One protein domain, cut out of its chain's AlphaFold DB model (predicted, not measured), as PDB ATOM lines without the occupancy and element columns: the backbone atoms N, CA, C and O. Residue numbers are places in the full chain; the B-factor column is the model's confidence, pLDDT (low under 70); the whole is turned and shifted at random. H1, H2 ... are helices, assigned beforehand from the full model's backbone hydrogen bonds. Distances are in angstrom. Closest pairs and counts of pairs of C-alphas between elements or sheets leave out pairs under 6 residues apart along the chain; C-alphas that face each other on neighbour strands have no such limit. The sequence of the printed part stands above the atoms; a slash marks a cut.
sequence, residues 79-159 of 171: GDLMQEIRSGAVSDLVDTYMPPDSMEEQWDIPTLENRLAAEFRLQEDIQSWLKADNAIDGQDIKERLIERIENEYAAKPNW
ATOM      1  N   GLY A  79     161.225 162.818 207.603       90.75
ATOM      2  CA  GLY A  79     161.748 161.881 206.611       90.75
ATOM      3  C   GLY A  79     161.858 160.456 207.143       90.75
ATOM      4  O   GLY A  79     161.242 159.562 206.567       90.75
ATOM      5  N   ASP A  80     162.541 160.271 208.273       90.38
ATOM      6  CA  ASP A  80     162.733 158.956 208.903       90.38
ATOM      7  C   ASP A  80     161.393 158.310 209.290       90.38
ATOM      8  O   ASP A  80     161.144 157.147 208.978       90.38
ATOM      9  N   LEU A  81     160.476 159.091 209.878       90.94
ATOM     10  CA  LEU A  81     159.126 158.626 210.222       90.94
ATOM     11  C   LEU A  81     158.345 158.188 208.973       90.94
ATOM     12  O   LEU A  81     157.650 157.176 208.984       90.94
ATOM     13  N   MET A  82     158.440 158.950 207.881       91.31
ATOM     14  CA  MET A  82     157.780 158.601 206.622       91.31
ATOM     15  C   MET A  82     158.404 157.364 205.972       91.31
ATOM     16  O   MET A  82     157.672 156.587 205.364       91.31
ATOM     17  N   GLN A  83     159.720 157.177 206.092       93.06
ATOM     18  CA  GLN A  83     160.411 155.979 205.621       93.06
ATOM     19  C   GLN A  83     159.947 154.740 206.396       93.06
ATOM     20  O   GLN A  83     159.580 153.748 205.775       93.06
ATOM     21  N   GLU A  84     159.888 154.813 207.727       94.75
ATOM     22  CA  GLU A  84     159.412 153.715 208.579       94.75
ATOM     23  C   GLU A  84     157.953 153.342 208.279       94.75
ATOM     24  O   GLU A  84     157.628 152.170 208.096       94.75
ATOM     25  N   ILE A  85     157.067 154.336 208.149       94.25
ATOM     26  CA  ILE A  85     155.660 154.092 207.795       94.25
ATOM     27  C   ILE A  85     155.549 153.431 206.418       94.25
ATOM     28  O   ILE A  85     154.723 152.541 206.217       94.25
ATOM     29  N   ARG A  86     156.358 153.871 205.450       94.00
ATOM     30  CA  ARG A  86     156.318 153.345 204.086       94.00
ATOM     31  C   ARG A  86     156.830 151.911 204.020       94.00
ATOM     32  O   ARG A  86     156.155 151.075 203.424       94.00
ATOM     33  N   SER A  87     157.984 151.627 204.623       94.94
ATOM     34  CA  SER A  87     158.551 150.278 204.654       94.94
ATOM     35  C   SER A  87     157.635 149.315 205.409       94.94
ATOM     36  O   SER A  87     157.390 148.216 204.919       94.94
ATOM     37  N   GLY A  88     157.040 149.757 206.523       96.62
ATOM     38  CA  GLY A  88     156.032 149.001 207.265       96.62
ATOM     39  C   GLY A  88     154.798 148.677 206.423       96.62
ATOM     40  O   GLY A  88     154.425 147.516 206.310       96.62
ATOM     41  N   ALA A  89     154.214 149.666 205.739       95.94
ATOM     42  CA  ALA A  89     153.031 149.449 204.900       95.94
ATOM     43  C   ALA A  89     153.281 148.451 203.753       95.94
ATOM     44  O   ALA A  89     152.402 147.662 203.408       95.94
ATOM     45  N   VAL A  90     154.474 148.486 203.156       95.12
ATOM     46  CA  VAL A  90     154.871 147.536 202.108       95.12
ATOM     47  C   VAL A  90     155.120 146.156 202.704       95.12
ATOM     48  O   VAL A  90     154.661 145.172 202.131       95.12
ATOM     49  N   SER A  91     155.795 146.077 203.855       95.69
ATOM     50  CA  SER A  91     156.001 144.816 204.573       95.69
ATOM     51  C   SER A  91     154.670 144.144 204.891       95.69
ATOM     52  O   SER A  91     154.490 142.989 204.528       95.69
ATOM     53  N   ASP A  92     153.720 144.875 205.478       96.62
ATOM     54  CA  ASP A  92     152.396 144.357 205.839       96.62
ATOM     55  C   ASP A  92     151.619 143.871 204.607       96.62
ATOM     56  O   ASP A  92     150.931 142.845 204.650       96.62
ATOM     57  N   LEU A  93     151.734 144.592 203.485       95.75
ATOM     58  CA  LEU A  93     151.131 144.176 202.223       95.75
ATOM     59  C   LEU A  93     151.742 142.860 201.735       95.75
ATOM     60  O   LEU A  93     150.999 141.949 201.378       95.75
ATOM     61  N   VAL A  94     153.073 142.751 201.730       94.94
ATOM     62  CA  VAL A  94     153.768 141.521 201.336       94.94
ATOM     63  C   VAL A  94     153.374 140.380 202.268       94.94
ATOM     64  O   VAL A  94     152.918 139.359 201.775       94.94
ATOM     65  N   ASP A  95     153.416 140.574 203.586       95.62
ATOM     66  CA  ASP A  95     153.055 139.556 204.584       95.62
ATOM     67  C   ASP A  95     151.596 139.084 204.467       95.62
ATOM     68  O   ASP A  95     151.270 137.951 204.821       95.62
ATOM     69  N   THR A  96     150.707 139.919 203.921       96.19
ATOM     70  CA  THR A  96     149.312 139.540 203.650       96.19
ATOM     71  C   THR A  96     149.190 138.513 202.517       96.19
ATOM     72  O   THR A  96     148.319 137.644 202.580       96.19
ATOM     73  N   TYR A  97     150.029 138.604 201.480       95.69
ATOM     74  CA  TYR A  97     149.951 137.750 200.280       95.69
ATOM     75  C   TYR A  97     151.085 136.724 200.174       95.69
ATOM     76  O   TYR A  97     150.989 135.781 199.394       95.69
ATOM     77  N   MET A  98     152.138 136.895 200.966       94.81
ATOM     78  CA  MET A  98     153.288 136.013 201.128       94.81
ATOM     79  C   MET A  98     153.573 135.877 202.631       94.81
ATOM     80  O   MET A  98     154.501 136.511 203.139       94.81
ATOM     81  N   PRO A  99     152.758 135.105 203.374       94.06
ATOM     82  CA  PRO A  99     152.898 135.019 204.821       94.06
ATOM     83  C   PRO A  99     154.297 134.548 205.242       94.06
ATOM     84  O   PRO A  99     154.879 133.688 204.570       94.06
ATOM     85  N   PRO A 100     154.838 135.050 206.362       91.69
ATOM     86  CA  PRO A 100     156.120 134.584 206.874       91.69
ATOM     87  C   PRO A 100     156.068 133.081 207.176       91.69
ATOM     88  O   PRO A 100     155.022 132.550 207.558       91.69
ATOM     89  N   ASP A 101     157.197 132.398 206.980       89.31
ATOM     90  CA  ASP A 101     157.355 130.948 207.182       89.31
ATOM     91  C   ASP A 101     156.386 130.065 206.362       89.31
ATOM     92  O   ASP A 101     156.154 128.898 206.693       89.31
ATOM     93  N   SER A 102     155.807 130.602 205.282       90.94
ATOM     94  CA  SER A 102     154.914 129.862 204.386       90.94
ATOM     95  C   SER A 102     155.640 129.280 203.171       90.94
ATOM     96  O   SER A 102     156.721 129.715 202.782       90.94
ATOM     97  N   MET A 103     155.023 128.266 202.562       88.75
ATOM     98  CA  MET A 103     155.488 127.668 201.308       88.75
ATOM     99  C   MET A 103     155.034 128.520 200.118       88.75
ATOM    100  O   MET A 103     153.937 129.072 200.160       88.75
ATOM    101  N   GLU A 104     155.801 128.523 199.025       86.94
ATOM    102  CA  GLU A 104     155.481 129.270 197.793       86.94
ATOM    103  C   GLU A 104     154.072 128.993 197.240       86.94
ATOM    104  O   GLU A 104     153.423 129.880 196.697       86.94
ATOM    105  N   GLU A 105     153.553 127.776 197.421       88.88
ATOM    106  CA  GLU A 105     152.193 127.392 197.008       88.88
ATOM    107  C   GLU A 105     151.086 128.196 197.713       88.88
ATOM    108  O   GLU A 105     149.952 128.244 197.237       88.88
ATOM    109  N   GLN A 106     151.399 128.796 198.865       91.31
ATOM    110  CA  GLN A 106     150.482 129.620 199.650       91.31
ATOM    111  C   GLN A 106     150.545 131.099 199.248       91.31
ATOM    112  O   GLN A 106     149.765 131.896 199.768       91.31
ATOM    113  N   TRP A 107     151.462 131.476 198.353       94.81
ATOM    114  CA  TRP A 107     151.656 132.862 197.949       94.81
ATOM    115  C   TRP A 107     150.678 133.265 196.847       94.81
ATOM    116  O   TRP A 107     150.554 132.598 195.818       94.81
ATOM    117  N   ASP A 108     150.030 134.414 197.019       95.94
ATOM    118  CA  ASP A 108     149.183 135.031 195.997       95.94
ATOM    119  C   ASP A 108     149.913 136.205 195.329       95.94
ATOM    120  O   ASP A 108     149.596 137.385 195.512       95.94
ATOM    121  N   ILE A 109     150.929 135.852 194.539       94.81
ATOM    122  CA  ILE A 109     151.746 136.806 193.781       94.81
ATOM    123  C   ILE A 109     150.916 137.652 192.799       94.81
ATOM    124  O   ILE A 109     151.096 138.872 192.794       94.81
ATOM    125  N   PRO A 110     149.978 137.087 192.002       96.19
ATOM    126  CA  PRO A 110     149.153 137.898 191.107       96.19
ATOM    127  C   PRO A 110     148.380 139.002 191.839       96.19
ATOM    128  O   PRO A 110     148.272 140.126 191.341       96.19
ATOM    129  N   THR A 111     147.819 138.715 193.018       96.56
ATOM    130  CA  THR A 111     147.096 139.738 193.784       96.56
ATOM    131  C   THR A 111     148.049 140.762 194.398       96.56
ATOM    132  O   THR A 111     147.742 141.958 194.357       96.56
ATOM    133  N   LEU A 112     149.216 140.336 194.896       96.31
ATOM    134  CA  LEU A 112     150.253 141.238 195.406       96.31
ATOM    135  C   LEU A 112     150.703 142.254 194.342       96.31
ATOM    136  O   LEU A 112     150.694 143.456 194.605       96.31
ATOM    137  N   GLU A 113     151.023 141.800 193.128       96.62
ATOM    138  CA  GLU A 113     151.431 142.668 192.011       96.62
ATOM    139  C   GLU A 113     150.341 143.692 191.661       96.62
ATOM    140  O   GLU A 113     150.608 144.888 191.515       96.62
ATOM    141  N   ASN A 114     149.080 143.249 191.601       96.69
ATOM    142  CA  ASN A 114     147.944 144.137 191.353       96.69
ATOM    143  C   ASN A 114     147.784 145.199 192.452       96.69
ATOM    144  O   ASN A 114     147.481 146.358 192.157       96.69
ATOM    145  N   ARG A 115     147.991 144.827 193.720       96.62
ATOM    146  CA  ARG A 115     147.913 145.746 194.864       96.62
ATOM    147  C   ARG A 115     149.051 146.757 194.869       96.62
ATOM    148  O   ARG A 115     148.793 147.947 195.042       96.62
ATOM    149  N   LEU A 116     150.279 146.314 194.607       95.31
ATOM    150  CA  LEU A 116     151.444 147.189 194.455       95.31
ATOM    151  C   LEU A 116     151.219 148.222 193.341       95.31
ATOM    152  O   LEU A 116     151.452 149.419 193.541       95.31
ATOM    153  N   ALA A 117     150.666 147.796 192.204       94.75
ATOM    154  CA  ALA A 117     150.346 148.696 191.103       94.75
ATOM    155  C   ALA A 117     149.223 149.690 191.459       94.75
ATOM    156  O   ALA A 117     149.314 150.871 191.119       94.75
ATOM    157  N   ALA A 118     148.173 149.238 192.149       94.62
ATOM    158  CA  ALA A 118     147.017 150.069 192.483       94.62
ATOM    159  C   ALA A 118     147.305 151.096 193.591       94.62
ATOM    160  O   ALA A 118     146.888 152.252 193.485       94.62
ATOM    161  N   GLU A 119     148.004 150.686 194.648       92.31
ATOM    162  CA  GLU A 119     148.164 151.480 195.873       92.31
ATOM    163  C   GLU A 119     149.498 152.239 195.894       92.31
ATOM    164  O   GLU A 119     149.541 153.407 196.284       92.31
ATOM    165  N   PHE A 120     150.568 151.625 195.377       90.62
ATOM    166  CA  PHE A 120     151.922 152.190 195.394       90.62
ATOM    167  C   PHE A 120     152.393 152.689 194.023       90.62
ATOM    168  O   PHE A 120     153.413 153.376 193.945       90.62
ATOM    169  N   ARG A 121     151.635 152.411 192.948       90.56
ATOM    170  CA  ARG A 121     152.028 152.668 191.545       90.56
ATOM    171  C   ARG A 121     153.334 151.975 191.163       90.56
ATOM    172  O   ARG A 121     154.039 152.441 190.272       90.56
ATOM    173  N   LEU A 122     153.638 150.874 191.840       91.25
ATOM    174  CA  LEU A 122     154.820 150.073 191.597       91.25
ATOM    175  C   LEU A 122     154.429 148.885 190.716       91.25
ATOM    176  O   LEU A 122     153.603 148.065 191.108       91.25
ATOM    177  N   GLN A 123     155.002 148.818 189.516       92.62
ATOM    178  CA  GLN A 123     154.805 147.704 188.593       92.62
ATOM    179  C   GLN A 123     156.052 146.829 188.617       92.62
ATOM    180  O   GLN A 123     157.077 147.205 188.055       92.62
ATOM    181  N   GLU A 124     155.953 145.676 189.268       91.94
ATOM    182  CA  GLU A 124     157.008 144.667 189.292       91.94
ATOM    183  C   GLU A 124     156.442 143.329 188.817       91.94
ATOM    184  O   GLU A 124     155.262 143.043 189.011       91.94
ATOM    185  N   ASP A 125     157.298 142.537 188.178       93.62
ATOM    186  CA  ASP A 125     157.002 141.171 187.743       93.62
ATOM    187  C   ASP A 125     157.731 140.205 188.686       93.62
ATOM    188  O   ASP A 125     158.833 139.720 188.407       93.62
ATOM    189  N   ILE A 126     157.122 140.002 189.854       92.44
ATOM    190  CA  ILE A 126     157.625 139.149 190.933       92.44
ATOM    191  C   ILE A 126     157.622 137.690 190.467       92.44
ATOM    192  O   ILE A 126     158.541 136.932 190.784       92.44
ATOM    193  N   GLN A 127     156.646 137.292 189.643       91.19
ATOM    194  CA  GLN A 127     156.626 135.952 189.054       91.19
ATOM    195  C   GLN A 127     157.874 135.657 188.217       91.19
ATOM    196  O   GLN A 127     158.382 134.533 188.238       91.19
ATOM    197  N   SER A 128     158.370 136.636 187.460       91.50
ATOM    198  CA  SER A 128     159.614 136.481 186.705       91.50
ATOM    199  C   SER A 128     160.845 136.391 187.606       91.50
ATOM    200  O   SER A 128     161.797 135.706 187.237       91.50
ATOM    201  N   TRP A 129     160.840 137.018 188.787       91.69
ATOM    202  CA  TRP A 129     161.939 136.885 189.750       91.69
ATOM    203  C   TRP A 129     162.035 135.461 190.294       91.69
ATOM    204  O   TRP A 129     163.112 134.875 190.243       91.69
ATOM    205  N   LEU A 130     160.898 134.882 190.685       88.50
ATOM    206  CA  LEU A 130     160.813 133.502 191.171       88.50
ATOM    207  C   LEU A 130     161.231 132.473 190.116       88.50
ATOM    208  O   LEU A 130     161.860 131.470 190.425       88.50
ATOM    209  N   LYS A 131     160.922 132.725 188.838       88.31
ATOM    210  CA  LYS A 131     161.357 131.852 187.732       88.31
ATOM    211  C   LYS A 131     162.852 131.957 187.432       88.31
ATOM    212  O   LYS A 131     163.421 131.021 186.873       88.31
ATOM    213  N   ALA A 132     163.453 133.119 187.686       89.81
ATOM    214  CA  ALA A 132     164.853 133.385 187.376       89.81
ATOM    215  C   ALA A 132     165.798 132.844 188.456       89.81
ATOM    216  O   ALA A 132     166.911 132.432 188.127       89.81
ATOM    217  N   ASP A 133     165.351 132.831 189.711       87.62
ATOM    218  CA  ASP A 133     166.117 132.346 190.850       87.62
ATOM    219  C   ASP A 133     165.226 131.522 191.785       87.62
ATOM    220  O   ASP A 133     164.365 132.063 192.467       87.62
ATOM    221  N   ASN A 134     165.452 130.207 191.832       78.75
ATOM    222  CA  ASN A 134     164.696 129.296 192.699       78.75
ATOM    223  C   ASN A 134     165.174 129.327 194.164       78.75
ATOM    224  O   ASN A 134     164.660 128.566 194.980       78.75
ATOM    225  N   ALA A 135     166.222 130.093 194.483       83.31
ATOM    226  CA  ALA A 135     166.720 130.252 195.847       83.31
ATOM    227  C   ALA A 135     166.200 131.528 196.522       83.31
ATOM    228  O   ALA A 135     166.445 131.691 197.714       83.31
ATOM    229  N   ILE A 136     165.513 132.406 195.779       85.44
ATOM    230  CA  ILE A 136     164.952 133.638 196.330       85.44
ATOM    231  C   ILE A 136     163.827 133.297 197.305       85.44
ATOM    232  O   ILE A 136     162.871 132.604 196.949       85.44
ATOM    233  N   ASP A 137     163.936 133.774 198.538       87.00
ATOM    234  CA  ASP A 137     162.898 133.560 199.536       87.00
ATOM    235  C   ASP A 137     161.938 134.761 199.642       87.00
ATOM    236  O   ASP A 137     162.065 135.791 198.967       87.00
ATOM    237  N   GLY A 138     160.902 134.617 200.472       87.38
ATOM    238  CA  GLY A 138     159.914 135.678 200.662       87.38
ATOM    239  C   GLY A 138     160.495 136.940 201.312       87.38
ATOM    240  O   GLY A 138     159.991 138.041 201.068       87.38
ATOM    241  N   GLN A 139     161.562 136.801 202.102       90.81
ATOM    242  CA  GLN A 139     162.241 137.918 202.746       90.81
ATOM    243  C   GLN A 139     163.079 138.699 201.726       90.81
ATOM    244  O   GLN A 139     162.988 139.927 201.696       90.81
ATOM    245  N   ASP A 140     163.784 138.013 200.825       91.94
ATOM    246  CA  ASP A 140     164.519 138.633 199.719       91.94
ATOM    247  C   ASP A 140     163.588 139.468 198.822       91.94
ATOM    248  O   ASP A 140     163.896 140.608 198.456       91.94
ATOM    249  N   ILE A 141     162.410 138.927 198.485       92.50
ATOM    250  CA  ILE A 141     161.397 139.640 197.688       92.50
ATOM    251  C   ILE A 141     160.905 140.882 198.432       92.50
ATOM    252  O   ILE A 141     160.806 141.958 197.834       92.50
ATOM    253  N   LYS A 142     160.612 140.755 199.729       94.38
ATOM    254  CA  LYS A 142     160.156 141.867 200.564       94.38
ATOM    255  C   LYS A 142     161.192 142.989 200.618       94.38
ATOM    256  O   LYS A 142     160.850 144.144 200.363       94.38
ATOM    257  N   GLU A 143     162.447 142.659 200.911       95.00
ATOM    258  CA  GLU A 143     163.544 143.628 200.990       95.00
ATOM    259  C   GLU A 143     163.744 144.344 199.657       95.00
ATOM    260  O   GLU A 143     163.807 145.577 199.612       95.00
ATOM    261  N   ARG A 144     163.721 143.589 198.555       94.94
ATOM    262  CA  ARG A 144     163.811 144.149 197.209       94.94
ATOM    263  C   ARG A 144     162.660 145.107 196.910       94.94
ATOM    264  O   ARG A 144     162.895 146.181 196.365       94.94
ATOM    265  N   LEU A 145     161.419 144.766 197.258       95.19
ATOM    266  CA  LEU A 145     160.263 145.646 197.040       95.19
ATOM    267  C   LEU A 145     160.352 146.937 197.862       95.19
ATOM    268  O   LEU A 145     160.071 148.017 197.332       95.19
ATOM    269  N   ILE A 146     160.777 146.846 199.124       94.94
ATOM    270  CA  ILE A 146     160.999 148.016 199.982       94.94
ATOM    271  C   ILE A 146     162.067 148.923 199.360       94.94
ATOM    272  O   ILE A 146     161.833 150.120 199.197       94.94
ATOM    273  N   GLU A 147     163.199 148.360 198.930       94.75
ATOM    274  CA  GLU A 147     164.269 149.117 198.277       94.75
ATOM    275  C   GLU A 147     163.778 149.816 196.997       94.75
ATOM    276  O   GLU A 147     164.075 150.990 196.760       94.75
ATOM    277  N   ARG A 148     162.979 149.127 196.173       94.06
ATOM    278  CA  ARG A 148     162.402 149.702 194.947       94.06
ATOM    279  C   ARG A 148     161.513 150.902 195.251       94.06
ATOM    280  O   ARG A 148     161.637 151.930 194.586       94.06
ATOM    281  N   ILE A 149     160.668 150.810 196.273       92.56
ATOM    282  CA  ILE A 149     159.775 151.903 196.666       92.56
ATOM    283  C   ILE A 149     160.554 153.082 197.262       92.56
ATOM    284  O   ILE A 149     160.220 154.235 196.966       92.56
ATOM    285  N   GLU A 150     161.588 152.832 198.065       91.19
ATOM    286  CA  GLU A 150     162.431 153.908 198.599       91.19
ATOM    287  C   GLU A 150     163.199 154.629 197.487       91.19
ATOM    288  O   GLU A 150     163.238 155.861 197.463       91.19
ATOM    289  N   ASN A 151     163.719 153.894 196.502       91.25
ATOM    290  CA  ASN A 151     164.372 154.478 195.331       91.25
ATOM    291  C   ASN A 151     163.407 155.331 194.492       91.25
ATOM    292  O   ASN A 151     163.741 156.458 194.118       91.25
ATOM    293  N   GLU A 152     162.191 154.841 194.240       89.38
ATOM    294  CA  GLU A 152     161.135 155.606 193.565       89.38
ATOM    295  C   GLU A 152     160.751 156.870 194.347       89.38
ATOM    296  O   GLU A 152     160.493 157.924 193.763       89.38
ATOM    297  N   TYR A 153     160.718 156.805 195.680       88.38
ATOM    298  CA  TYR A 153     160.467 157.982 196.503       88.38
ATOM    299  C   TYR A 153     161.621 158.986 196.447       88.38
ATOM    300  O   TYR A 153     161.368 160.176 196.261       88.38
ATOM    301  N   ALA A 154     162.868 158.526 196.554       87.38
ATOM    302  CA  ALA A 154     164.059 159.370 196.479       87.38
ATOM    303  C   ALA A 154     164.216 160.047 195.105       87.38
ATOM    304  O   ALA A 154     164.700 161.176 195.021       87.38
ATOM    305  N   ALA A 155     163.769 159.386 194.033       86.75
ATOM    306  CA  ALA A 155     163.759 159.936 192.680       86.75
ATOM    307  C   ALA A 155     162.690 161.022 192.467       86.75
ATOM    308  O   ALA A 155     162.787 161.801 191.511       86.75
ATOM    309  N   LYS A 156     161.668 161.114 193.334       81.94
ATOM    310  CA  LYS A 156     160.666 162.182 193.229       81.94
ATOM    311  C   LYS A 156     161.343 163.528 193.492       81.94
ATOM    312  O   LYS A 156     161.995 163.701 194.522       81.94
ATOM    313  N   PRO A 157     161.176 164.517 192.595       67.50
ATOM    314  CA  PRO A 157     161.786 165.823 192.782       67.50
ATOM    315  C   PRO A 157     161.307 166.425 194.101       67.50
ATOM    316  O   PRO A 157     160.108 166.424 194.392       67.50
ATOM    317  N   ASN A 158     162.243 166.958 194.890       64.25
ATOM    318  CA  ASN A 158     161.917 167.631 196.137       64.25
ATOM    319  C   ASN A 158     160.923 168.764 195.828       64.25
ATOM    320  O   ASN A 158     161.252 169.771 195.189       64.25
ATOM    321  N   TRP A 159     159.677 168.573 196.254       55.78
ATOM    322  CA  TRP A 159     158.574 169.497 196.008       55.78
ATOM    323  C   TRP A 159     158.889 170.911 196.520       55.78
ATOM    324  O   TRP A 159     158.449 171.901 195.931       55.78
TER     325      TRP A 159
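What this domain is: This is residues 79 to 159 of the 171 residues of the protein "Preprotein translocase subunit SecA" of Neisseria gonorrhoeae (UniProt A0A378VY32). Two long helices, H1 and H4, lie side by side and run opposite ways, and the shorter H2 makes the third corner of a triangle with them. The short H3 sits where H2 and H4 begin, at the same end as the long loop that joins H1 to H2. At the opposite end, residues 154 to 159 stick out as a tail. The 81 printed residues hold four named helices, in the order H1, H2, H3, H4, and no named strand: the class is all helix. The whole is compact, with a radius of gyration of the C-alphas of 13.0 A, yet elongated in outline, spanning 42 by 22 by 21 A.

Where its parts are: Find C-alpha 79 at (161.748, 161.881, 206.611); from there H1, residues 79 to 97, runs 27.6 A to C-alpha 97 at (149.951, 137.750, 200.280). After the link, look for H2 at residues 109 to 120, 15.5 A from first to last C-alpha. H3 follows at residues 126 to 132, 9.9 A long. Last comes H4, residues 138 to 155, which runs 25.8 A and ends with C-alpha 155 at (163.759, 159.936, 192.680).

How they stand to each other: Start at H1, which touches H2 with residues 93 to 97 alone. The closest C-alphas are those of Tyr 97 and Leu 112, 6.0 A apart. The two form a helical hairpin, at a shallow tilt of 28 degrees, opposite ways. Look next at Ser 87 and Ile 146, where H1 and H4 touch with their closest C-alphas, 5.7 A apart; they run opposite ways at a steep tilt of 38 degrees, only just past shallow. H4 touches H1 with residues 142 to 150 alone. H2 and H3 touch, with the C-alphas of Ile 109 and Gln 127 closest at 6.8 A, at a steep tilt of 48 degrees, opposite ways. With one shallow tilt among these three pairs, the packing is mostly crossed, helices set at an angle to each other, but only just. H2 and H4 are close but not clearly touching: their closest C-alphas, of Phe 120 and Ile 149, are 8.0 A apart, and they run the same way at a shallow tilt of 22 degrees. H3 and H4 are also close but not clearly touching, at 7.8 A between the C-alphas of Ile 126 and Ile 141. H1 and H3 are apart. In H1, H2, H3 and H4 every O i to N i+4 pair is within hydrogen-bond range.

The domain as a whole: The two C-alphas farthest apart are those of Glu 105 and Trp 159, at 42.6 A. The printed part has no cut. The link from H1 to H2, 11 residues, is long; the other two are tight. Residues 131 to 136 and 154 to 159 stand free. The mean pLDDT of the printed part is 91.1, and residues 157 to 159 are under 70.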